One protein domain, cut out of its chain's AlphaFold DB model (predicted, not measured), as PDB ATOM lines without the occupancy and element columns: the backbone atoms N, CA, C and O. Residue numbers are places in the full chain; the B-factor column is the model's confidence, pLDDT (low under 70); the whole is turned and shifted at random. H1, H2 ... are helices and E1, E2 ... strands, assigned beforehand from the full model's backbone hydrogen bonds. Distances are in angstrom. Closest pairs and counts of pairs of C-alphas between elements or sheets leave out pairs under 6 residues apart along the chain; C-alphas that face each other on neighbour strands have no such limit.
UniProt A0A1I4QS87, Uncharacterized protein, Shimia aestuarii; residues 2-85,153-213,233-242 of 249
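What this domain is: This is residues 2 to 85, 153 to 213 and 233 to 242 of the 249 residues of an uncharacterized protein of Shimia aestuarii (UniProt A0A1I4QS87). A twisted sheet of four parallel strands forms the middle, with the long helix H1 slanting over one face near the E2 edge and H5 on the opposite face. H2 and H4 only graze the sheet, H3 and H7 lie near each other past the last residues of E3, and a tail, residues 208 to 213, sticks out. The printed part has 155 residues, in the order H1 E1 H2 E2 E3 H3 H4 E4 H5 H6 H7; the sheet runs E2 E1 E3 E4, and the class is mixed, helices and strands. It is compact, with a radius of gyration of the C-alphas of 15.7 A and spans of 48 by 41 by 26 A.

Where its parts are: H1, residues 2 to 19, begins with C-alpha 2 at (236.566, 227.784, 171.547) and is 26.6 A long. E1 is residues 28 to 33, 16.2 A; H2 is residues 40 to 46; E2 is residues 58 to 62. E3, residues 77 to 82, spans 16.7 A from C-alpha 77 at (243.264, 220.881, 183.390). H3 is residues 153 to 156, H4 residues 160 to 168, and E4 residues 172 to 176. H5, residues 180 to 191, is 16.2 A long; H6 is residues 197 to 200. H7, residues 233 to 240, ends with C-alpha 240 at (238.881, 203.007, 184.959).

How they stand to each other: The sheet is only just strongly twisted, its C-alphas up to 4.5 A off the best plane. Between the parallel neighbour strands E1 and E2, N 30 and O 59 are within hydrogen-bond range at 2.9 A; between E1 and E3, also parallel neighbours, N 79 and O 31 are within range at 2.8 A; and between the parallel neighbours E3 and E4, N 80 and O 173 are within range at 2.9 A. E1, H2, E2 form a strand-helix-strand unit, two parallel neighbour strands with a helix between, with a right-handed crossover. H1 is on the sheet at a height of 8.8 A; its closest C-alphas to E2 are those of Arg 9 and Ile 61, 7.2 A apart. H5 is on the opposite face at a height of 7.1 A; the C-alphas of Val 175 in E4 and Asp 183 are closest, 5.2 A. H2 and H6 only just touch, with 3 pairs of C-alphas within 8 A, the closest Thr 46 and Lys 199 at 5.1 A. H3 and H7 are close but not clearly touching, with the C-alphas of Val 154 and Phe 235 closest at 6.9 A. Every O i to N i+4 pair is within hydrogen-bond range in H2, H4, H5 and H7; in H1 13 of 14 are, and H3 and H6 are too short for such a pair.

The domain as a whole: The C-alphas farthest apart are those of Gly 22 and Asn 212, 51.8 A. Residues 86 to 152 are not printed, with 8.1 A between C-alphas 85 and 153; residues 214 to 232 are not printed, with 25.3 A between C-alphas 213 and 233. The links H2 to E2 and E2 to E3 are long. The mean pLDDT of the printed part is 84.9; residues 49 to 56 and 201 to 213 are under 70.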
ATOM      1  N   ARG A   2     235.377 227.457 170.716       72.75
ATOM      2  CA  ARG A   2     236.566 227.784 171.547       72.75
ATOM      3  C   ARG A   2     236.538 229.198 172.159       72.75
ATOM      4  O   ARG A   2     236.880 229.373 173.323       72.75
ATOM      5  N   TRP A   3     236.019 230.185 171.423       77.06
ATOM      6  CA  TRP A   3     235.820 231.553 171.921       77.06
ATOM      7  C   TRP A   3     234.887 231.632 173.145       77.06
ATOM      8  O   TRP A   3     235.088 232.479 174.006       77.06
ATOM      9  N   ILE A   4     233.917 230.717 173.289       81.62
ATOM     10  CA  ILE A   4     233.010 230.672 174.452       81.62
ATOM     11  C   ILE A   4     233.799 230.343 175.724       81.62
ATOM     12  O   ILE A   4     233.534 230.923 176.777       81.62
ATOM     13  N   VAL A   5     234.787 229.445 175.637       83.00
ATOM     14  CA  VAL A   5     235.651 229.098 176.776       83.00
ATOM     15  C   VAL A   5     236.535 230.290 177.155       83.00
ATOM     16  O   VAL A   5     236.635 230.627 178.334       83.00
ATOM     17  N   ALA A   6     237.082 231.000 176.164       83.44
ATOM     18  CA  ALA A   6     237.850 232.225 176.397       83.44
ATOM     19  C   ALA A   6     237.003 233.330 177.059       83.44
ATOM     20  O   ALA A   6     237.414 233.909 178.064       83.44
ATOM     21  N   LEU A   7     235.778 233.569 176.576       83.69
ATOM     22  CA  LEU A   7     234.854 234.528 177.192       83.69
ATOM     23  C   LEU A   7     234.464 234.130 178.616       83.69
ATOM     24  O   LEU A   7     234.349 234.991 179.490       83.69
ATOM     25  N   ARG A   8     234.284 232.829 178.881       84.88
ATOM     26  CA  ARG A   8     234.074 232.327 180.244       84.88
ATOM     27  C   ARG A   8     235.274 232.670 181.120       84.88
ATOM     28  O   ARG A   8     235.060 233.258 182.175       84.88
ATOM     29  N   ARG A   9     236.504 232.404 180.675       86.12
ATOM     30  CA  ARG A   9     237.724 232.769 181.417       86.12
ATOM     31  C   ARG A   9     237.773 234.258 181.749       86.12
ATOM     32  O   ARG A   9     237.954 234.602 182.911       86.12
ATOM     33  N   ILE A  10     237.505 235.135 180.780       86.88
ATOM     34  CA  ILE A  10     237.450 236.591 181.005       86.88
ATOM     35  C   ILE A  10     236.360 236.953 182.025       86.88
ATOM     36  O   ILE A  10     236.597 237.739 182.942       86.88
ATOM     37  N   SER A  11     235.166 236.368 181.901       87.38
ATOM     38  CA  SER A  11     234.055 236.606 182.829       87.38
ATOM     39  C   SER A  11     234.408 236.204 184.265       87.38
ATOM     40  O   SER A  11     234.115 236.950 185.200       87.38
ATOM     41  N   TYR A  12     235.059 235.053 184.449       87.19
ATOM     42  CA  TYR A  12     235.487 234.576 185.764       87.19
ATOM     43  C   TYR A  12     236.652 235.395 186.328       87.19
ATOM     44  O   TYR A  12     236.594 235.771 187.495       87.19
ATOM     45  N   ALA A  13     237.624 235.791 185.501       87.06
ATOM     46  CA  ALA A  13     238.699 236.698 185.901       87.06
ATOM     47  C   ALA A  13     238.164 238.062 186.376       87.06
ATOM     48  O   ALA A  13     238.586 238.574 187.409       87.06
ATOM     49  N   ARG A  14     237.173 238.637 185.678       87.69
ATOM     50  CA  ARG A  14     236.509 239.884 186.106       87.69
ATOM     51  C   ARG A  14     235.783 239.723 187.445       87.69
ATOM     52  O   ARG A  14     235.862 240.606 188.294       87.69
ATOM     53  N   LYS A  15     235.086 238.598 187.650       86.19
ATOM     54  CA  LYS A  15     234.419 238.287 188.929       86.19
ATOM     55  C   LYS A  15     235.409 238.100 190.075       86.19
ATOM     56  O   LYS A  15     235.079 238.515 191.182       86.19
ATOM     57  N   TYR A  16     236.566 237.492 189.801       84.88
ATOM     58  CA  TYR A  16     237.662 237.352 190.758       84.88
ATOM     59  C   TYR A  16     238.164 238.738 191.183       84.88
ATOM     60  O   TYR A  16     238.037 239.090 192.350       84.88
ATOM     61  N   ARG A  17     238.587 239.589 190.233       87.25
ATOM     62  CA  ARG A  17     239.117 240.940 190.534       87.25
ATOM     63  C   ARG A  17     238.167 241.801 191.360       87.25
ATOM     64  O   ARG A  17     238.605 242.540 192.227       87.25
ATOM     65  N   ARG A  18     236.860 241.709 191.094       86.94
ATOM     66  CA  ARG A  18     235.851 242.467 191.848       86.94
ATOM     67  C   ARG A  18     235.776 242.053 193.324       86.94
ATOM     68  O   ARG A  18     235.362 242.861 194.141       86.94
ATOM     69  N   ARG A  19     236.096 240.799 193.650       81.94
ATOM     70  CA  ARG A  19     236.064 240.281 195.028       81.94
ATOM     71  C   ARG A  19     237.390 240.402 195.753       81.94
ATOM     72  O   ARG A  19     237.383 240.572 196.961       81.94
ATOM     73  N   HIS A  20     238.482 240.316 195.007       82.38
ATOM     74  CA  HIS A  20     239.838 240.351 195.532       82.38
ATOM     75  C   HIS A  20     240.567 241.565 194.930       82.38
ATOM     76  O   HIS A  20     241.425 241.404 194.059       82.38
ATOM     77  N   PRO A  21     240.167 242.803 195.291       85.50
ATOM     78  CA  PRO A  21     240.822 244.002 194.783       85.50
ATOM     79  C   PRO A  21     242.298 244.006 195.201       85.50
ATOM     80  O   PRO A  21     242.625 243.709 196.344       85.50
ATOM     81  N   GLY A  22     243.193 244.315 194.261       86.31
ATOM     82  CA  GLY A  22     244.643 244.305 194.493       86.31
ATOM     83  C   GLY A  22     245.306 242.926 194.409       86.31
ATOM     84  O   GLY A  22     246.526 242.862 194.291       86.31
ATOM     85  N   VAL A  23     244.535 241.833 194.378       85.06
ATOM     86  CA  VAL A  23     245.085 240.478 194.233       85.06
ATOM     87  C   VAL A  23     245.182 240.100 192.746       85.06
ATOM     88  O   VAL A  23     244.200 240.256 192.001       85.06
ATOM     89  N   PRO A  24     246.341 239.604 192.267       86.19
ATOM     90  CA  PRO A  24     246.473 239.092 190.909       86.19
ATOM     91  C   PRO A  24     245.468 237.974 190.625       86.19
ATOM     92  O   PRO A  24     245.208 237.112 191.457       86.19
ATOM     93  N   VAL A  25     244.908 237.959 189.414       85.31
ATOM     94  CA  VAL A  25     244.031 236.856 189.001       85.31
ATOM     95  C   VAL A  25     244.860 235.575 188.911       85.31
ATOM     96  O   VAL A  25     245.903 235.613 188.252       85.31
ATOM     97  N   PRO A  26     244.376 234.444 189.453       85.19
ATOM     98  CA  PRO A  26     245.051 233.170 189.310       85.19
ATOM     99  C   PRO A  26     245.386 232.845 187.853       85.19
ATOM    100  O   PRO A  26     244.533 232.934 186.959       85.19
ATOM    101  N   SER A  27     246.640 232.470 187.612       84.25
ATOM    102  CA  SER A  27     247.103 231.997 186.305       84.25
ATOM    103  C   SER A  27     246.575 230.590 186.014       84.25
ATOM    104  O   SER A  27     246.224 230.296 184.865       84.25
ATOM    105  N   GLU A  28     246.452 229.763 187.056       87.69
ATOM    106  CA  GLU A  28     245.907 228.414 186.983       87.69
ATOM    107  C   GLU A  28     244.389 228.408 186.795       87.69
ATOM    108  O   GLU A  28     243.631 229.129 187.452       87.69
ATOM    109  N   VAL A  29     243.934 227.551 185.880       90.50
ATOM    110  CA  VAL A  29     242.518 227.370 185.562       90.50
ATOM    111  C   VAL A  29     242.189 225.885 185.562       90.50
ATOM    112  O   VAL A  29     242.793 225.108 184.821       90.50
ATOM    113  N   LEU A  30     241.172 225.522 186.334       92.25
ATOM    114  CA  LEU A  30     240.576 224.198 186.353       92.25
ATOM    115  C   LEU A  30     239.179 224.282 185.740       92.25
ATOM    116  O   LEU A  30     238.316 225.016 186.219       92.25
ATOM    117  N   TYR A  31     238.921 223.553 184.659       94.12
ATOM    118  CA  TYR A  31     237.583 223.523 184.063       94.12
ATOM    119  C   TYR A  31     236.735 222.411 184.675       94.12
ATOM    120  O   TYR A  31     237.238 221.334 184.964       94.12
ATOM    121  N   TYR A  32     235.428 222.622 184.807       93.62
ATOM    122  CA  TYR A  32     234.483 221.534 185.067       93.62
ATOM    123  C   TYR A  32     233.643 221.282 183.814       93.62
ATOM    124  O   TYR A  32     232.762 222.082 183.472       93.62
ATOM    125  N   LEU A  33     233.940 220.183 183.115       94.19
ATOM    126  CA  LEU A  33     233.223 219.736 181.927       94.19
ATOM    127  C   LEU A  33     231.899 219.102 182.361       94.19
ATOM    128  O   LEU A  33     231.838 217.960 182.816       94.19
ATOM    129  N   HIS A  34     230.824 219.881 182.275       90.81
ATOM    130  CA  HIS A  34     229.545 219.460 182.821       90.81
ATOM    131  C   HIS A  34     228.819 218.493 181.886       90.81
ATOM    132  O   HIS A  34     228.197 218.909 180.906       90.81
ATOM    133  N   ILE A  35     228.800 217.226 182.287       93.00
ATOM    134  CA  ILE A  35     227.999 216.165 181.680       93.00
ATOM    135  C   ILE A  35     226.649 216.091 182.402       93.00
ATOM    136  O   ILE A  35     226.557 216.189 183.628       93.00
ATOM    137  N   GLY A  36     225.561 215.979 181.639       91.06
ATOM    138  CA  GLY A  36     224.220 215.893 182.209       91.06
ATOM    139  C   GLY A  36     224.092 214.689 183.143       91.06
ATOM    140  O   GLY A  36     224.532 213.593 182.808       91.06
ATOM    141  N   LYS A  37     223.432 214.887 184.293       91.75
ATOM    142  CA  LYS A  37     223.005 213.817 185.221       91.75
ATOM    143  C   LYS A  37     224.121 213.108 186.008       91.75
ATOM    144  O   LYS A  37     223.830 212.139 186.707       91.75
ATOM    145  N   THR A  38     225.334 213.661 186.024       92.94
ATOM    146  CA  THR A  38     226.503 213.129 186.757       92.94
ATOM    147  C   THR A  38     226.803 213.883 188.063       92.94
ATOM    148  O   THR A  38     227.943 214.025 188.480       92.94
ATOM    149  N   GLY A  39     225.773 214.432 188.722       88.19
ATOM    150  CA  GLY A  39     225.946 215.158 189.993       88.19
ATOM    151  C   GLY A  39     226.349 216.632 189.858       88.19
ATOM    152  O   GLY A  39     226.556 217.311 190.859       88.19
ATOM    153  N   GLY A  40     226.385 217.196 188.648       88.00
ATOM    154  CA  GLY A  40     226.893 218.557 188.463       88.00
ATOM    155  C   GLY A  40     226.086 219.693 189.105       88.00
ATOM    156  O   GLY A  40     226.594 220.808 189.200       88.00
ATOM    157  N   THR A  41     224.850 219.457 189.557       84.94
ATOM    158  CA  THR A  41     224.135 220.423 190.411       84.94
ATOM    159  C   THR A  41     224.716 220.459 191.819       84.94
ATOM    160  O   THR A  41     224.857 221.542 192.375       84.94
ATOM    161  N   PHE A  42     225.068 219.295 192.374       85.38
ATOM    162  CA  PHE A  42     225.747 219.202 193.662       85.38
ATOM    163  C   PHE A  42     227.117 219.864 193.583       85.38
ATOM    164  O   PHE A  42     227.354 220.806 194.326       85.38
ATOM    165  N   PHE A  43     227.923 219.497 192.578       86.94
ATOM    166  CA  PHE A  43     229.224 220.124 192.329       86.94
ATOM    167  C   PHE A  43     229.120 221.655 192.332       86.94
ATOM    168  O   PHE A  43     229.798 222.333 193.092       86.94
ATOM    169  N   LYS A  44     228.179 222.210 191.555       84.75
ATOM    170  CA  LYS A  44     227.956 223.661 191.485       84.75
ATOM    171  C   LYS A  44     227.485 224.300 192.787       84.75
ATOM    172  O   LYS A  44     227.630 225.508 192.902       84.75
ATOM    173  N   LYS A  45     226.840 223.567 193.694       81.75
ATOM    174  CA  LYS A  45     226.443 224.089 195.009       81.75
ATOM    175  C   LYS A  45     227.625 224.061 195.971       81.75
ATOM    176  O   LYS A  45     227.882 225.076 196.602       81.75
ATOM    177  N   THR A  46     228.358 222.951 196.006       81.75
ATOM    178  CA  THR A  46     229.542 222.771 196.854       81.75
ATOM    179  C   THR A  46     230.629 223.782 196.522       81.75
ATOM    180  O   THR A  46     231.122 224.460 197.409       81.75
ATOM    181  N   THR A  47     230.947 223.973 195.241       80.69
ATOM    182  CA  THR A  47     232.014 224.897 194.818       80.69
ATOM    183  C   THR A  47     231.534 226.337 194.629       80.69
ATOM    184  O   THR A  47     232.196 227.139 193.969       80.69
ATOM    185  N   LYS A  48     230.323 226.656 195.088       74.69
ATOM    186  CA  LYS A  48     229.792 228.016 195.075       74.69
ATOM    187  C   LYS A  48     229.833 228.532 196.506       74.69
ATOM    188  O   LYS A  48     228.862 228.429 197.254       74.69
ATOM    189  N   ASP A  49     230.956 229.139 196.870       62.41
ATOM    190  CA  ASP A  49     230.966 230.144 197.935       62.41
ATOM    191  C   ASP A  49     230.137 231.345 197.524       62.41
ATOM    192  O   ASP A  49     229.791 231.447 196.343       62.41
ATOM    193  N   SER A  50     229.771 232.185 198.503       46.66
ATOM    194  CA  SER A  50     228.898 233.376 198.494       46.66
ATOM    195  C   SER A  50     229.100 234.284 197.260       46.66
ATOM    196  O   SER A  50     229.546 235.427 197.295       46.66
ATOM    197  N   GLY A  51     228.740 233.732 196.101       48.19
ATOM    198  CA  GLY A  51     228.754 234.302 194.770       48.19
ATOM    199  C   GLY A  51     229.837 233.891 193.736       48.19
ATOM    200  O   GLY A  51     229.742 234.455 192.638       48.19
ATOM    201  N   SER A  52     230.811 232.978 193.930       53.69
ATOM    202  CA  SER A  52     231.656 232.495 192.792       53.69
ATOM    203  C   SER A  52     232.496 231.226 192.982       53.69
ATOM    204  O   SER A  52     232.834 230.843 194.086       53.69
ATOM    205  N   PHE A  53     232.879 230.649 191.832       61.50
ATOM    206  CA  PHE A  53     233.846 229.558 191.630       61.50
ATOM    207  C   PHE A  53     235.300 230.086 191.529       61.50
ATOM    208  O   PHE A  53     236.043 229.752 190.609       61.50
ATOM    209  N   THR A  54     235.668 231.044 192.374       63.38
ATOM    210  CA  THR A  54     236.949 231.761 192.284       63.38
ATOM    211  C   THR A  54     237.692 231.571 193.590       63.38
ATOM    212  O   THR A  54     237.303 232.189 194.579       63.38
ATOM    213  N   HIS A  55     238.708 230.715 193.598       65.94
ATOM    214  CA  HIS A  55     239.502 230.453 194.792       65.94
ATOM    215  C   HIS A  55     240.970 230.762 194.506       65.94
ATOM    216  O   HIS A  55     241.387 230.885 193.353       65.94
ATOM    217  N   GLU A  56     241.743 230.965 195.559       65.62
ATOM    218  CA  GLU A  56     243.197 230.972 195.462       65.62
ATOM    219  C   GLU A  56     243.693 229.538 195.678       65.62
ATOM    220  O   GLU A  56     243.078 228.810 196.456       65.62
ATOM    221  N   PRO A  57     244.733 229.085 194.958       71.00
ATOM    222  CA  PRO A  57     245.479 229.778 193.907       71.00
ATOM    223  C   PRO A  57     244.938 229.511 192.481       71.00
ATOM    224  O   PRO A  57     245.697 229.651 191.524       71.00
ATOM    225  N   MET A  58     243.668 229.107 192.289       84.50
ATOM    226  CA  MET A  58     243.141 228.721 190.962       84.50
ATOM    227  C   MET A  58     241.692 229.125 190.638       84.50
ATOM    228  O   MET A  58     240.770 229.075 191.453       84.50
ATOM    229  N   LEU A  59     241.435 229.412 189.359       87.56
ATOM    230  CA  LEU A  59     240.079 229.647 188.857       87.56
ATOM    231  C   LEU A  59     239.376 228.339 188.476       87.56
ATOM    232  O   LEU A  59     239.735 227.713 187.478       87.56
ATOM    233  N   LEU A  60     238.290 227.993 189.175       89.06
ATOM    234  CA  LEU A  60     237.391 226.914 188.762       89.06
ATOM    235  C   LEU A  60     236.319 227.442 187.799       89.06
ATOM    236  O   LEU A  60     235.504 228.302 188.130       89.06
ATOM    237  N   ILE A  61     236.271 226.911 186.582       90.00
ATOM    238  CA  ILE A  61     235.353 227.382 185.543       90.00
ATOM    239  C   ILE A  61     234.384 226.264 185.147       90.00
ATOM    240  O   ILE A  61     234.727 225.407 184.328       90.00
ATOM    241  N   PRO A  62     233.133 226.276 185.646       89.69
ATOM    242  CA  PRO A  62     232.114 225.352 185.179       89.69
ATOM    243  C   PRO A  62     231.663 225.696 183.759       89.69
ATOM    244  O   PRO A  62     231.264 226.828 183.455       89.69
ATOM    245  N   LEU A  63     231.678 224.683 182.898       90.06
ATOM    246  CA  LEU A  63     231.253 224.760 181.508       90.06
ATOM    247  C   LEU A  63     229.784 224.339 181.343       90.06
ATOM    248  O   LEU A  63     229.171 223.730 182.223       90.06
ATOM    249  N   GLY A  64     229.177 224.750 180.228       84.56
ATOM    250  CA  GLY A  64     227.804 224.381 179.871       84.56
ATOM    251  C   GLY A  64     227.721 222.993 179.229       84.56
ATOM    252  O   GLY A  64     228.728 222.478 178.761       84.56
ATOM    253  N   HIS A  65     226.507 222.432 179.150       81.62
ATOM    254  CA  HIS A  65     226.248 221.074 178.624       81.62
ATOM    255  C   HIS A  65     226.655 220.878 177.162       81.62
ATOM    256  O   HIS A  65     226.917 219.757 176.753       81.62
ATOM    257  N   ASN A  66     226.737 221.968 176.397       85.50
ATOM    258  CA  ASN A  66     227.010 221.933 174.960       85.50
ATOM    259  C   ASN A  66     228.512 222.015 174.639       85.50
ATOM    260  O   ASN A  66     228.888 222.065 173.473       85.50
ATOM    261  N   LEU A  67     229.382 222.123 175.648       91.88
ATOM    262  CA  LEU A  67     230.822 222.192 175.427       91.88
ATOM    263  C   LEU A  67     231.426 220.792 175.517       91.88
ATOM    264  O   LEU A  67     231.399 220.162 176.565       91.88
ATOM    265  N   LEU A  68     231.973 220.342 174.392       94.19
ATOM    266  CA  LEU A  68     232.791 219.134 174.267       94.19
ATOM    267  C   LEU A  68     234.237 219.373 174.729       94.19
ATOM    268  O   LEU A  68     234.723 220.508 174.682       94.19
ATOM    269  N   HIS A  69     234.945 218.301 175.087       94.56
ATOM    270  CA  HIS A  69     236.374 218.317 175.433       94.56
ATOM    271  C   HIS A  69     237.241 218.977 174.348       94.56
ATOM    272  O   HIS A  69     238.103 219.800 174.659       94.56
ATOM    273  N   SER A  70     236.932 218.748 173.068       93.06
ATOM    274  CA  SER A  70     237.661 219.336 171.933       93.06
ATOM    275  C   SER A  70     237.635 220.879 171.894       93.06
ATOM    276  O   SER A  70     238.504 221.512 171.276       93.06
ATOM    277  N   HIS A  71     236.688 221.512 172.597       93.88
ATOM    278  CA  HIS A  71     236.586 222.968 172.722       93.88
ATOM    279  C   HIS A  71     237.465 223.576 173.812       93.88
ATOM    280  O   HIS A  71     237.644 224.797 173.809       93.88
ATOM    281  N   LEU A  72     238.000 222.771 174.731       92.50
ATOM    282  CA  LEU A  72     238.961 223.249 175.718       92.50
ATOM    283  C   LEU A  72     240.244 223.713 175.007       92.50
ATOM    284  O   LEU A  72     240.624 223.114 173.993       92.50
ATOM    285  N   PRO A  73     240.946 224.738 175.514       92.06
ATOM    286  CA  PRO A  73     242.322 225.010 175.105       92.06
ATOM    287  C   PRO A  73     243.202 223.760 175.274       92.06
ATOM    288  O   PRO A  73     242.999 222.988 176.217       92.06
ATOM    289  N   LYS A  74     244.173 223.546 174.377       91.12
ATOM    290  CA  LYS A  74     245.165 222.471 174.555       91.12
ATOM    291  C   LYS A  74     245.909 222.673 175.881       91.12
ATOM    292  O   LYS A  74     246.150 223.813 176.271       91.12
ATOM    293  N   GLY A  75     246.221 221.581 176.578       91.19
ATOM    294  CA  GLY A  75     246.900 221.638 177.877       91.19
ATOM    295  C   GLY A  75     246.015 222.060 179.058       91.19
ATOM    296  O   GLY A  75     246.530 222.289 180.147       91.19
ATOM    297  N   SER A  76     244.696 222.172 178.879       93.44
ATOM    298  CA  SER A  76     243.789 222.530 179.979       93.44
ATOM    299  C   SER A  76     243.672 221.409 181.008       93.44
ATOM    300  O   SER A  76     243.473 220.256 180.637       93.44
ATOM    301  N   ARG A  77     243.677 221.769 182.296       95.12
ATOM    302  CA  ARG A  77     243.264 220.881 183.390       95.12
ATOM    303  C   ARG A  77     241.744 220.893 183.521       95.12
ATOM    304  O   ARG A  77     241.136 221.969 183.503       95.12
ATOM    305  N   PHE A  78     241.106 219.732 183.647       96.00
ATOM    306  CA  PHE A  78     239.652 219.675 183.788       96.00
ATOM    307  C   PHE A  78     239.138 218.472 184.579       96.00
ATOM    308  O   PHE A  78     239.704 217.385 184.563       96.00
ATOM    309  N   ILE A  79     238.005 218.691 185.238       95.69
ATOM    310  CA  ILE A  79     237.205 217.691 185.930       95.69
ATOM    311  C   ILE A  79     236.072 217.253 185.000       95.69
ATOM    312  O   ILE A  79     235.372 218.101 184.436       95.69
ATOM    313  N   LEU A  80     235.839 215.947 184.893       95.12
ATOM    314  CA  LEU A  80     234.663 215.370 184.247       95.12
ATOM    315  C   LEU A  80     233.867 214.502 185.227       95.12
ATOM    316  O   LEU A  80     234.428 213.796 186.064       95.12
ATOM    317  N   GLY A  81     232.541 214.571 185.124       94.50
ATOM    318  CA  GLY A  81     231.644 213.725 185.907       94.50
ATOM    319  C   GLY A  81     231.219 212.495 185.114       94.50
ATOM    320  O   GLY A  81     230.792 212.653 183.973       94.50
ATOM    321  N   THR A  82     231.258 211.308 185.714       95.62
ATOM    322  CA  THR A  82     230.727 210.062 185.128       95.62
ATOM    323  C   THR A  82     229.612 209.481 185.984       95.62
ATOM    324  O   THR A  82     229.453 209.847 187.148       95.62
ATOM    325  N   ARG A  83     228.839 208.567 185.406       95.38
ATOM    326  CA  ARG A  83     227.815 207.783 186.098       95.38
ATOM    327  C   ARG A  83     227.574 206.494 185.321       95.38
ATOM    328  O   ARG A  83     227.726 206.516 184.101       95.38
ATOM    329  N   ASP A  84     227.149 205.428 185.986       95.88
ATOM    330  CA  ASP A  84     226.638 204.239 185.308       95.88
ATOM    331  C   ASP A  84     225.558 204.635 184.261       95.88
ATOM    332  O   ASP A  84     224.614 205.367 184.593       95.88
ATOM    333  N   PRO A  85     225.692 204.210 182.990       97.44
ATOM    334  CA  PRO A  85     224.775 204.561 181.911       97.44
ATOM    335  C   PRO A  85     223.303 204.236 182.187       97.44
ATOM    336  O   PRO A  85     222.452 205.081 181.896       97.44
ATOM    337  N   HIS A 153     227.881 209.371 177.148       94.94
ATOM    338  CA  HIS A 153     229.145 209.922 177.658       94.94
ATOM    339  C   HIS A 153     230.176 210.143 176.550       94.94
ATOM    340  O   HIS A 153     230.841 211.181 176.541       94.94
ATOM    341  N   VAL A 154     230.278 209.213 175.595       94.94
ATOM    342  CA  VAL A 154     231.218 209.326 174.468       94.94
ATOM    343  C   VAL A 154     231.016 210.595 173.632       94.94
ATOM    344  O   VAL A 154     231.982 211.113 173.077       94.94
ATOM    345  N   HIS A 155     229.802 211.160 173.609       93.31
ATOM    346  CA  HIS A 155     229.491 212.395 172.887       93.31
ATOM    347  C   HIS A 155     230.388 213.569 173.304       93.31
ATOM    348  O   HIS A 155     230.809 214.355 172.458       93.31
ATOM    349  N   TRP A 156     230.715 213.691 174.596       95.38
ATOM    350  CA  TRP A 156     231.523 214.805 175.110       95.38
ATOM    351  C   TRP A 156     233.010 214.704 174.764       95.38
ATOM    352  O   TRP A 156     233.735 215.688 174.940       95.38
ATOM    353  N   PHE A 157     233.457 213.559 174.245       95.38
ATOM    354  CA  PHE A 157     234.862 213.242 173.994       95.38
ATOM    355  C   PHE A 157     235.073 212.742 172.557       95.38
ATOM    356  O   PHE A 157     235.483 211.597 172.365       95.38
ATOM    357  N   PRO A 158     234.806 213.589 171.542       93.88
ATOM    358  CA  PRO A 158     234.908 213.199 170.133       93.88
ATOM    359  C   PRO A 158     236.350 212.939 169.667       93.88
ATOM    360  O   PRO A 158     236.545 212.357 168.608       93.88
ATOM    361  N   ASP A 159     237.348 213.387 170.432       94.81
ATOM    362  CA  ASP A 159     238.775 213.267 170.129       94.81
ATOM    363  C   ASP A 159     239.444 212.420 171.225       94.81
ATOM    364  O   ASP A 159     239.780 212.915 172.308       94.81
ATOM    365  N   ARG A 160     239.520 211.105 170.981       94.19
ATOM    366  CA  ARG A 160     240.005 210.115 171.956       94.19
ATOM    367  C   ARG A 160     241.502 210.202 172.192       94.19
ATOM    368  O   ARG A 160     241.922 210.068 173.339       94.19
ATOM    369  N   ASP A 161     242.267 210.462 171.144       95.81
ATOM    370  CA  ASP A 161     243.725 210.536 171.217       95.81
ATOM    371  C   ASP A 161     244.139 211.737 172.057       95.81
ATOM    372  O   ASP A 161     244.883 211.599 173.028       95.81
ATOM    373  N   ARG A 162     243.523 212.897 171.809       95.88
ATOM    374  CA  ARG A 162     243.743 214.074 172.648       95.88
ATOM    375  C   ARG A 162     243.329 213.842 174.102       95.88
ATOM    376  O   ARG A 162     243.996 214.327 175.014       95.88
ATOM    377  N   LEU A 163     242.213 213.151 174.351       96.44
ATOM    378  CA  LEU A 163     241.825 212.818 175.725       96.44
ATOM    379  C   LEU A 163     242.889 211.930 176.383       96.44
ATOM    380  O   LEU A 163     243.238 212.172 177.534       96.44
ATOM    381  N   ALA A 164     243.423 210.939 175.666       96.25
ATOM    382  CA  ALA A 164     244.492 210.080 176.164       96.25
ATOM    383  C   ALA A 164     245.767 210.879 176.491       96.25
ATOM    384  O   ALA A 164     246.336 210.677 177.562       96.25
ATOM    385  N   GLU A 165     246.164 211.829 175.638       96.50
ATOM    386  CA  GLU A 165     247.284 212.749 175.897       96.50
ATOM    387  C   GLU A 165     247.058 213.604 177.153       96.50
ATOM    388  O   GLU A 165     247.963 213.787 177.969       96.50
ATOM    389  N   ASP A 166     245.847 214.146 177.326       96.62
ATOM    390  CA  ASP A 166     245.493 214.934 178.506       96.62
ATOM    391  C   ASP A 166     245.529 214.086 179.787       96.62
ATOM    392  O   ASP A 166     245.980 214.571 180.829       96.62
ATOM    393  N   ILE A 167     245.096 212.823 179.714       96.19
ATOM    394  CA  ILE A 167     245.166 211.875 180.833       96.19
ATOM    395  C   ILE A 167     246.620 211.548 181.176       96.19
ATOM    396  O   ILE A 167     247.007 211.681 182.336       96.19
ATOM    397  N   ALA A 168     247.433 211.174 180.183       95.69
ATOM    398  CA  ALA A 168     248.837 210.810 180.377       95.69
ATOM    399  C   ALA A 168     249.655 211.953 181.001       95.69
ATOM    400  O   ALA A 168     250.579 211.718 181.771       95.69
ATOM    401  N   ALA A 169     249.277 213.198 180.714       95.94
ATOM    402  CA  ALA A 169     249.905 214.377 181.289       95.94
ATOM    403  C   ALA A 169     249.307 214.832 182.637       95.94
ATOM    404  O   ALA A 169     249.584 215.950 183.075       95.94
ATOM    405  N   GLY A 170     248.444 214.031 183.273       95.19
ATOM    406  CA  GLY A 170     247.881 214.331 184.595       95.19
ATOM    407  C   GLY A 170     246.908 215.515 184.624       95.19
ATOM    408  O   GLY A 170     246.730 216.149 185.664       95.19
ATOM    409  N   ARG A 171     246.281 215.859 183.490       95.38
ATOM    410  CA  ARG A 171     245.393 217.033 183.375       95.38
ATOM    411  C   ARG A 171     243.915 216.724 183.599       95.38
ATOM    412  O   ARG A 171     243.098 217.647 183.635       95.38
ATOM    413  N   VAL A 172     243.559 215.452 183.727       97.06
ATOM    414  CA  VAL A 172     242.168 214.998 183.771       97.06
ATOM    415  C   VAL A 172     241.833 214.441 185.142       97.06
ATOM    416  O   VAL A 172     242.513 213.553 185.642       97.06
ATOM    417  N   TYR A 173     240.741 214.937 185.711       96.44
ATOM    418  CA  TYR A 173     240.216 214.514 187.002       96.44
ATOM    419  C   TYR A 173     238.816 213.938 186.819       96.44
ATOM    420  O   TYR A 173     238.026 214.453 186.019       96.44
ATOM    421  N   ARG A 174     238.482 212.889 187.569       95.31
ATOM    422  CA  ARG A 174     237.186 212.214 187.453       95.31
ATOM    423  C   ARG A 174     236.422 212.247 188.762       95.31
ATOM    424  O   ARG A 174     236.988 212.061 189.828       95.31
ATOM    425  N   VAL A 175     235.114 212.448 188.640       93.81
ATOM    426  CA  VAL A 175     234.163 212.320 189.742       93.81
ATOM    427  C   VAL A 175     233.025 211.402 189.312       93.81
ATOM    428  O   VAL A 175     232.291 211.722 188.375       93.81
ATOM    429  N   ARG A 176     232.854 210.263 189.980       93.31
ATOM    430  CA  ARG A 176     231.735 209.342 189.752       93.31
ATOM    431  C   ARG A 176     230.541 209.789 190.576       93.31
ATOM    432  O   ARG A 176     230.677 210.195 191.726       93.31
ATOM    433  N   GLN A 177     229.344 209.733 190.007       92.44
ATOM    434  CA  GLN A 177     228.140 210.127 190.732       92.44
ATOM    435  C   GLN A 177     227.879 209.193 191.926       92.44
ATOM    436  O   GLN A 177     227.414 209.646 192.976       92.44
ATOM    437  N   GLU A 178     228.204 207.917 191.774       90.81
ATOM    438  CA  GLU A 178     228.104 206.854 192.771       90.81
ATOM    439  C   GLU A 178     228.955 207.190 194.006       90.81
ATOM    440  O   GLU A 178     228.447 207.166 195.125       90.81
ATOM    441  N   ALA A 179     230.185 207.664 193.785       90.62
ATOM    442  CA  ALA A 179     231.167 208.036 194.807       90.62
ATOM    443  C   ALA A 179     231.371 209.567 194.915       90.62
ATOM    444  O   ALA A 179     232.451 210.050 195.235       90.62
ATOM    445  N   LEU A 180     230.324 210.358 194.654       88.69
ATOM    446  CA  LEU A 180     230.429 211.806 194.397       88.69
ATOM    447  C   LEU A 180     231.226 212.604 195.442       88.69
ATOM    448  O   LEU A 180     232.078 213.403 195.074       88.69
ATOM    449  N   ILE A 181     230.937 212.417 196.732       88.62
ATOM    450  CA  ILE A 181     231.620 213.141 197.816       88.62
ATOM    451  C   ILE A 181     233.087 212.706 197.956       88.62
ATOM    452  O   ILE A 181     233.954 213.585 197.887       88.62
ATOM    453  N   PRO A 182     233.408 211.410 198.158       90.00
ATOM    454  CA  PRO A 182     234.802 210.984 198.279       90.00
ATOM    455  C   PRO A 182     235.622 211.321 197.029       90.00
ATOM    456  O   PRO A 182     236.748 211.805 197.170       90.00
ATOM    457  N   ASP A 183     235.040 211.189 195.835       92.25
ATOM    458  CA  ASP A 183     235.722 211.531 194.591       92.25
ATOM    459  C   ASP A 183     235.998 213.043 194.483       92.25
ATOM    460  O   ASP A 183     237.113 213.460 194.167       92.25
ATOM    461  N   MET A 184     235.022 213.900 194.820       90.06
ATOM    462  CA  MET A 184     235.240 215.354 194.869       90.06
ATOM    463  C   MET A 184     236.344 215.731 195.860       90.06
ATOM    464  O   MET A 184     237.212 216.531 195.516       90.06
ATOM    465  N   ARG A 185     236.362 215.128 197.057       88.19
ATOM    466  CA  ARG A 185     237.434 215.343 198.043       88.19
ATOM    467  C   ARG A 185     238.802 214.957 197.476       88.19
ATOM    468  O   ARG A 185     239.770 215.687 197.675       88.19
ATOM    469  N   ALA A 186     238.891 213.835 196.765       90.44
ATOM    470  CA  ALA A 186     240.129 213.390 196.138       90.44
ATOM    471  C   ALA A 186     240.593 214.344 195.022       90.44
ATOM    472  O   ALA A 186     241.766 214.713 194.997       90.44
ATOM    473  N   VAL A 187     239.684 214.815 194.161       91.38
ATOM    474  CA  VAL A 187     239.994 215.824 193.132       91.38
ATOM    475  C   VAL A 187     240.485 217.129 193.751       91.38
ATOM    476  O   VAL A 187     241.474 217.695 193.293       91.38
ATOM    477  N   PHE A 188     239.817 217.615 194.792       88.31
ATOM    478  CA  PHE A 188     240.170 218.863 195.466       88.31
ATOM    479  C   PHE A 188     241.549 218.794 196.115       88.31
ATOM    480  O   PHE A 188     242.380 219.660 195.852       88.31
ATOM    481  N   ARG A 189     241.868 217.692 196.807       88.19
ATOM    482  CA  ARG A 189     243.236 217.443 197.292       88.19
ATOM    483  C   ARG A 189     244.263 217.391 196.160       88.19
ATOM    484  O   ARG A 189     245.294 218.041 196.253       88.19
ATOM    485  N   ALA A 190     243.979 216.662 195.080       89.94
ATOM    486  CA  ALA A 190     244.906 216.507 193.954       89.94
ATOM    487  C   ALA A 190     245.122 217.801 193.150       89.94
ATOM    488  O   ALA A 190     246.100 217.927 192.414       89.94
ATOM    489  N   THR A 191     244.189 218.747 193.240       87.50
ATOM    490  CA  THR A 191     244.272 220.031 192.539       87.50
ATOM    491  C   THR A 191     244.773 221.158 193.429       87.50
ATOM    492  O   THR A 191     245.228 222.156 192.886       87.50
ATOM    493  N   GLY A 192     244.721 221.008 194.756       84.62
ATOM    494  CA  GLY A 192     244.896 222.117 195.694       84.62
ATOM    495  C   GLY A 192     243.688 223.061 195.718       84.62
ATOM    496  O   GLY A 192     243.813 224.206 196.133       84.62
ATOM    497  N   PHE A 193     242.527 222.617 195.221       83.62
ATOM    498  CA  PHE A 193     241.297 223.401 195.273       83.62
ATOM    499  C   PHE A 193     240.664 223.266 196.655       83.62
ATOM    500  O   PHE A 193     240.278 222.170 197.056       83.62
ATOM    501  N   GLU A 194     240.522 224.376 197.366       78.75
ATOM    502  CA  GLU A 194     239.929 224.387 198.700       78.75
ATOM    503  C   GLU A 194     238.427 224.678 198.647       78.75
ATOM    504  O   GLU A 194     237.946 225.475 197.844       78.75
ATOM    505  N   VAL A 195     237.676 224.011 199.518       77.88
ATOM    506  CA  VAL A 195     236.247 224.243 199.754       77.88
ATOM    507  C   VAL A 195     235.975 224.056 201.233       77.88
ATOM    508  O   VAL A 195     236.557 223.173 201.865       77.88
ATOM    509  N   ALA A 196     235.060 224.866 201.762       76.94
ATOM    510  CA  ALA A 196     234.654 224.773 203.155       76.94
ATOM    511  C   ALA A 196     234.155 223.340 203.484       76.94
ATOM    512  O   ALA A 196     233.360 222.788 202.709       76.94
ATOM    513  N   PRO A 197     234.643 222.704 204.573       71.56
ATOM    514  CA  PRO A 197     234.349 221.300 204.881       71.56
ATOM    515  C   PRO A 197     232.852 220.968 204.956       71.56
ATOM    516  O   PRO A 197     232.422 219.950 204.411       71.56
ATOM    517  N   ASP A 198     232.048 221.871 205.519       77.19
ATOM    518  CA  ASP A 198     230.588 221.772 205.648       77.19
ATOM    519  C   ASP A 198     229.883 221.582 204.291       77.19
ATOM    520  O   ASP A 198     228.896 220.853 204.168       77.19
ATOM    521  N   LYS A 199     230.435 222.150 203.213       76.06
ATOM    522  CA  LYS A 199     229.873 222.043 201.853       76.06
ATOM    523  C   LYS A 199     230.091 220.692 201.185       76.06
ATOM    524  O   LYS A 199     229.484 220.415 200.141       76.06
ATOM    525  N   LEU A 200     230.982 219.882 201.746       75.50
ATOM    526  CA  LEU A 200     231.311 218.536 201.285       75.50
ATOM    527  C   LEU A 200     230.643 217.440 202.116       75.50
ATOM    528  O   LEU A 200     230.783 216.269 201.763       75.50
ATOM    529  N   GLU A 201     229.931 217.790 203.186       67.19
ATOM    530  CA  GLU A 201     229.360 216.823 204.130       67.19
ATOM    531  C   GLU A 201     227.877 216.541 203.883       67.19
ATOM    532  O   GLU A 201     227.434 215.402 204.033       67.19
ATOM    533  N   GLU A 202     227.118 217.512 203.379       61.31
ATOM    534  CA  GLU A 202     225.690 217.327 203.130       61.31
ATOM    535  C   GLU A 202     225.377 217.187 201.637       61.31
ATOM    536  O   GLU A 202     225.479 218.146 200.872       61.31
ATOM    537  N   ARG A 203     224.890 216.015 201.193       58.09
ATOM    538  CA  ARG A 203     224.158 215.946 199.916       58.09
ATOM    539  C   ARG A 203     222.868 216.767 200.083       58.09
ATOM    540  O   ARG A 203     221.981 216.344 200.820       58.09
ATOM    541  N   PRO A 204     222.686 217.901 199.381       54.25
ATOM    542  CA  PRO A 204     221.486 218.701 199.510       54.25
ATOM    543  C   PRO A 204     220.282 217.873 199.058       54.25
ATOM    544  O   PRO A 204     220.194 217.483 197.889       54.25
ATOM    545  N   ARG A 205     219.323 217.672 199.973       48.78
ATOM    546  CA  ARG A 205     218.058 216.940 199.749       48.78
ATOM    547  C   ARG A 205     217.286 217.421 198.510       48.78
ATOM    548  O   ARG A 205     216.599 216.642 197.865       48.78
ATOM    549  N   ALA A 206     217.474 218.681 198.108       43.03
ATOM    550  CA  ALA A 206     216.743 219.369 197.039       43.03
ATOM    551  C   ALA A 206     216.823 218.754 195.618       43.03
ATOM    552  O   ALA A 206     216.183 219.276 194.702       43.03
ATOM    553  N   HIS A 207     217.624 217.708 195.382       48.19
ATOM    554  CA  HIS A 207     217.810 217.109 194.048       48.19
ATOM    555  C   HIS A 207     217.764 215.579 194.006       48.19
ATOM    556  O   HIS A 207     218.041 214.999 192.951       48.19
ATOM    557  N   VAL A 208     217.385 214.936 195.108       53.31
ATOM    558  CA  VAL A 208     216.947 213.541 195.073       53.31
ATOM    559  C   VAL A 208     215.584 213.544 194.372       53.31
ATOM    560  O   VAL A 208     214.732 214.377 194.673       53.31
ATOM    561  N   ALA A 209     215.417 212.714 193.338       49.66
ATOM    562  CA  ALA A 209     214.082 212.465 192.793       49.66
ATOM    563  C   ALA A 209     213.195 211.997 193.954       49.66
ATOM    564  O   ALA A 209     213.685 211.130 194.682       49.66
ATOM    565  N   PRO A 210     211.990 212.564 194.154       54.00
ATOM    566  CA  PRO A 210     211.156 212.202 195.295       54.00
ATOM    567  C   PRO A 210     211.019 210.675 195.377       54.00
ATOM    568  O   PRO A 210     211.024 209.994 194.348       54.00
ATOM    569  N   ASP A 211     210.988 210.134 196.597       52.19
ATOM    570  CA  ASP A 211     211.097 208.685 196.854       52.19
ATOM    571  C   ASP A 211     209.965 207.855 196.223       52.19
ATOM    572  O   ASP A 211     210.056 206.636 196.158       52.19
ATOM    573  N   ASN A 212     208.938 208.519 195.691       59.12
ATOM    574  CA  ASN A 212     207.810 207.931 194.983       59.12
ATOM    575  C   ASN A 212     208.014 207.752 193.463       59.12
ATOM    576  O   ASN A 212     207.102 207.270 192.795       59.12
ATOM    577  N   GLU A 213     209.146 208.168 192.883       68.56
ATOM    578  CA  GLU A 213     209.417 207.918 191.462       68.56
ATOM    579  C   GLU A 213     209.901 206.479 191.242       68.56
ATOM    580  O   GLU A 213     210.911 206.064 191.817       68.56
ATOM    581  N   TYR A 233     229.791 202.070 178.219       97.94
ATOM    582  CA  TYR A 233     230.388 201.106 179.140       97.94
ATOM    583  C   TYR A 233     231.860 200.848 178.821       97.94
ATOM    584  O   TYR A 233     232.704 201.036 179.695       97.94
ATOM    585  N   THR A 234     232.188 200.570 177.556       97.81
ATOM    586  CA  THR A 234     233.583 200.444 177.106       97.81
ATOM    587  C   THR A 234     234.387 201.715 177.389       97.81
ATOM    588  O   THR A 234     235.559 201.651 177.751       97.81
ATOM    589  N   PHE A 235     233.779 202.897 177.251       97.38
ATOM    590  CA  PHE A 235     234.451 204.147 177.590       97.38
ATOM    591  C   PHE A 235     234.743 204.285 179.085       97.38
ATOM    592  O   PHE A 235     235.829 204.733 179.447       97.38
ATOM    593  N   LEU A 236     233.790 203.944 179.950       96.19
ATOM    594  CA  LEU A 236     233.991 204.018 181.394       96.19
ATOM    595  C   LEU A 236     235.065 203.026 181.847       96.19
ATOM    596  O   LEU A 236     235.971 203.438 182.563       96.19
ATOM    597  N   GLU A 237     235.047 201.798 181.328       96.19
ATOM    598  CA  GLU A 237     236.093 200.792 181.560       96.19
ATOM    599  C   GLU A 237     237.471 201.297 181.083       96.19
ATOM    600  O   GLU A 237     238.473 201.182 181.788       96.19
ATOM    601  N   TRP A 238     237.525 201.956 179.920       96.31
ATOM    602  CA  TRP A 238     238.743 202.590 179.401       96.31
ATOM    603  C   TRP A 238     239.272 203.719 180.304       96.31
ATOM    604  O   TRP A 238     240.491 203.912 180.387       96.31
ATOM    605  N   LEU A 239     238.387 204.468 180.976       95.38
ATOM    606  CA  LEU A 239     238.767 205.468 181.982       95.38
ATOM    607  C   LEU A 239     239.221 204.813 183.293       95.38
ATOM    608  O   LEU A 239     240.172 205.301 183.901       95.38
ATOM    609  N   ASP A 240     238.547 203.747 183.734       92.56
ATOM    610  CA  ASP A 240     238.881 203.007 184.959       92.56
ATOM    611  C   ASP A 240     240.291 202.411 184.861       92.56
ATOM    612  O   ASP A 240     241.117 202.632 185.745       92.56
ATOM    613  N   ALA A 241     240.620 201.791 183.724       94.19
ATOM    614  CA  ALA A 241     241.947 201.231 183.450       94.19
ATOM    615  C   ALA A 241     243.093 202.265 183.479       94.19
ATOM    616  O   ALA A 241     244.262 201.890 183.519       94.19
ATOM    617  N   ARG A 242     242.782 203.569 183.439       92.44
ATOM    618  CA  ARG A 242     243.764 204.666 183.482       92.44
ATOM    619  C   ARG A 242     243.953 205.280 184.867       92.44
ATOM    620  O   ARG A 242     244.806 206.149 185.001       92.44
TER     621      ARG A 242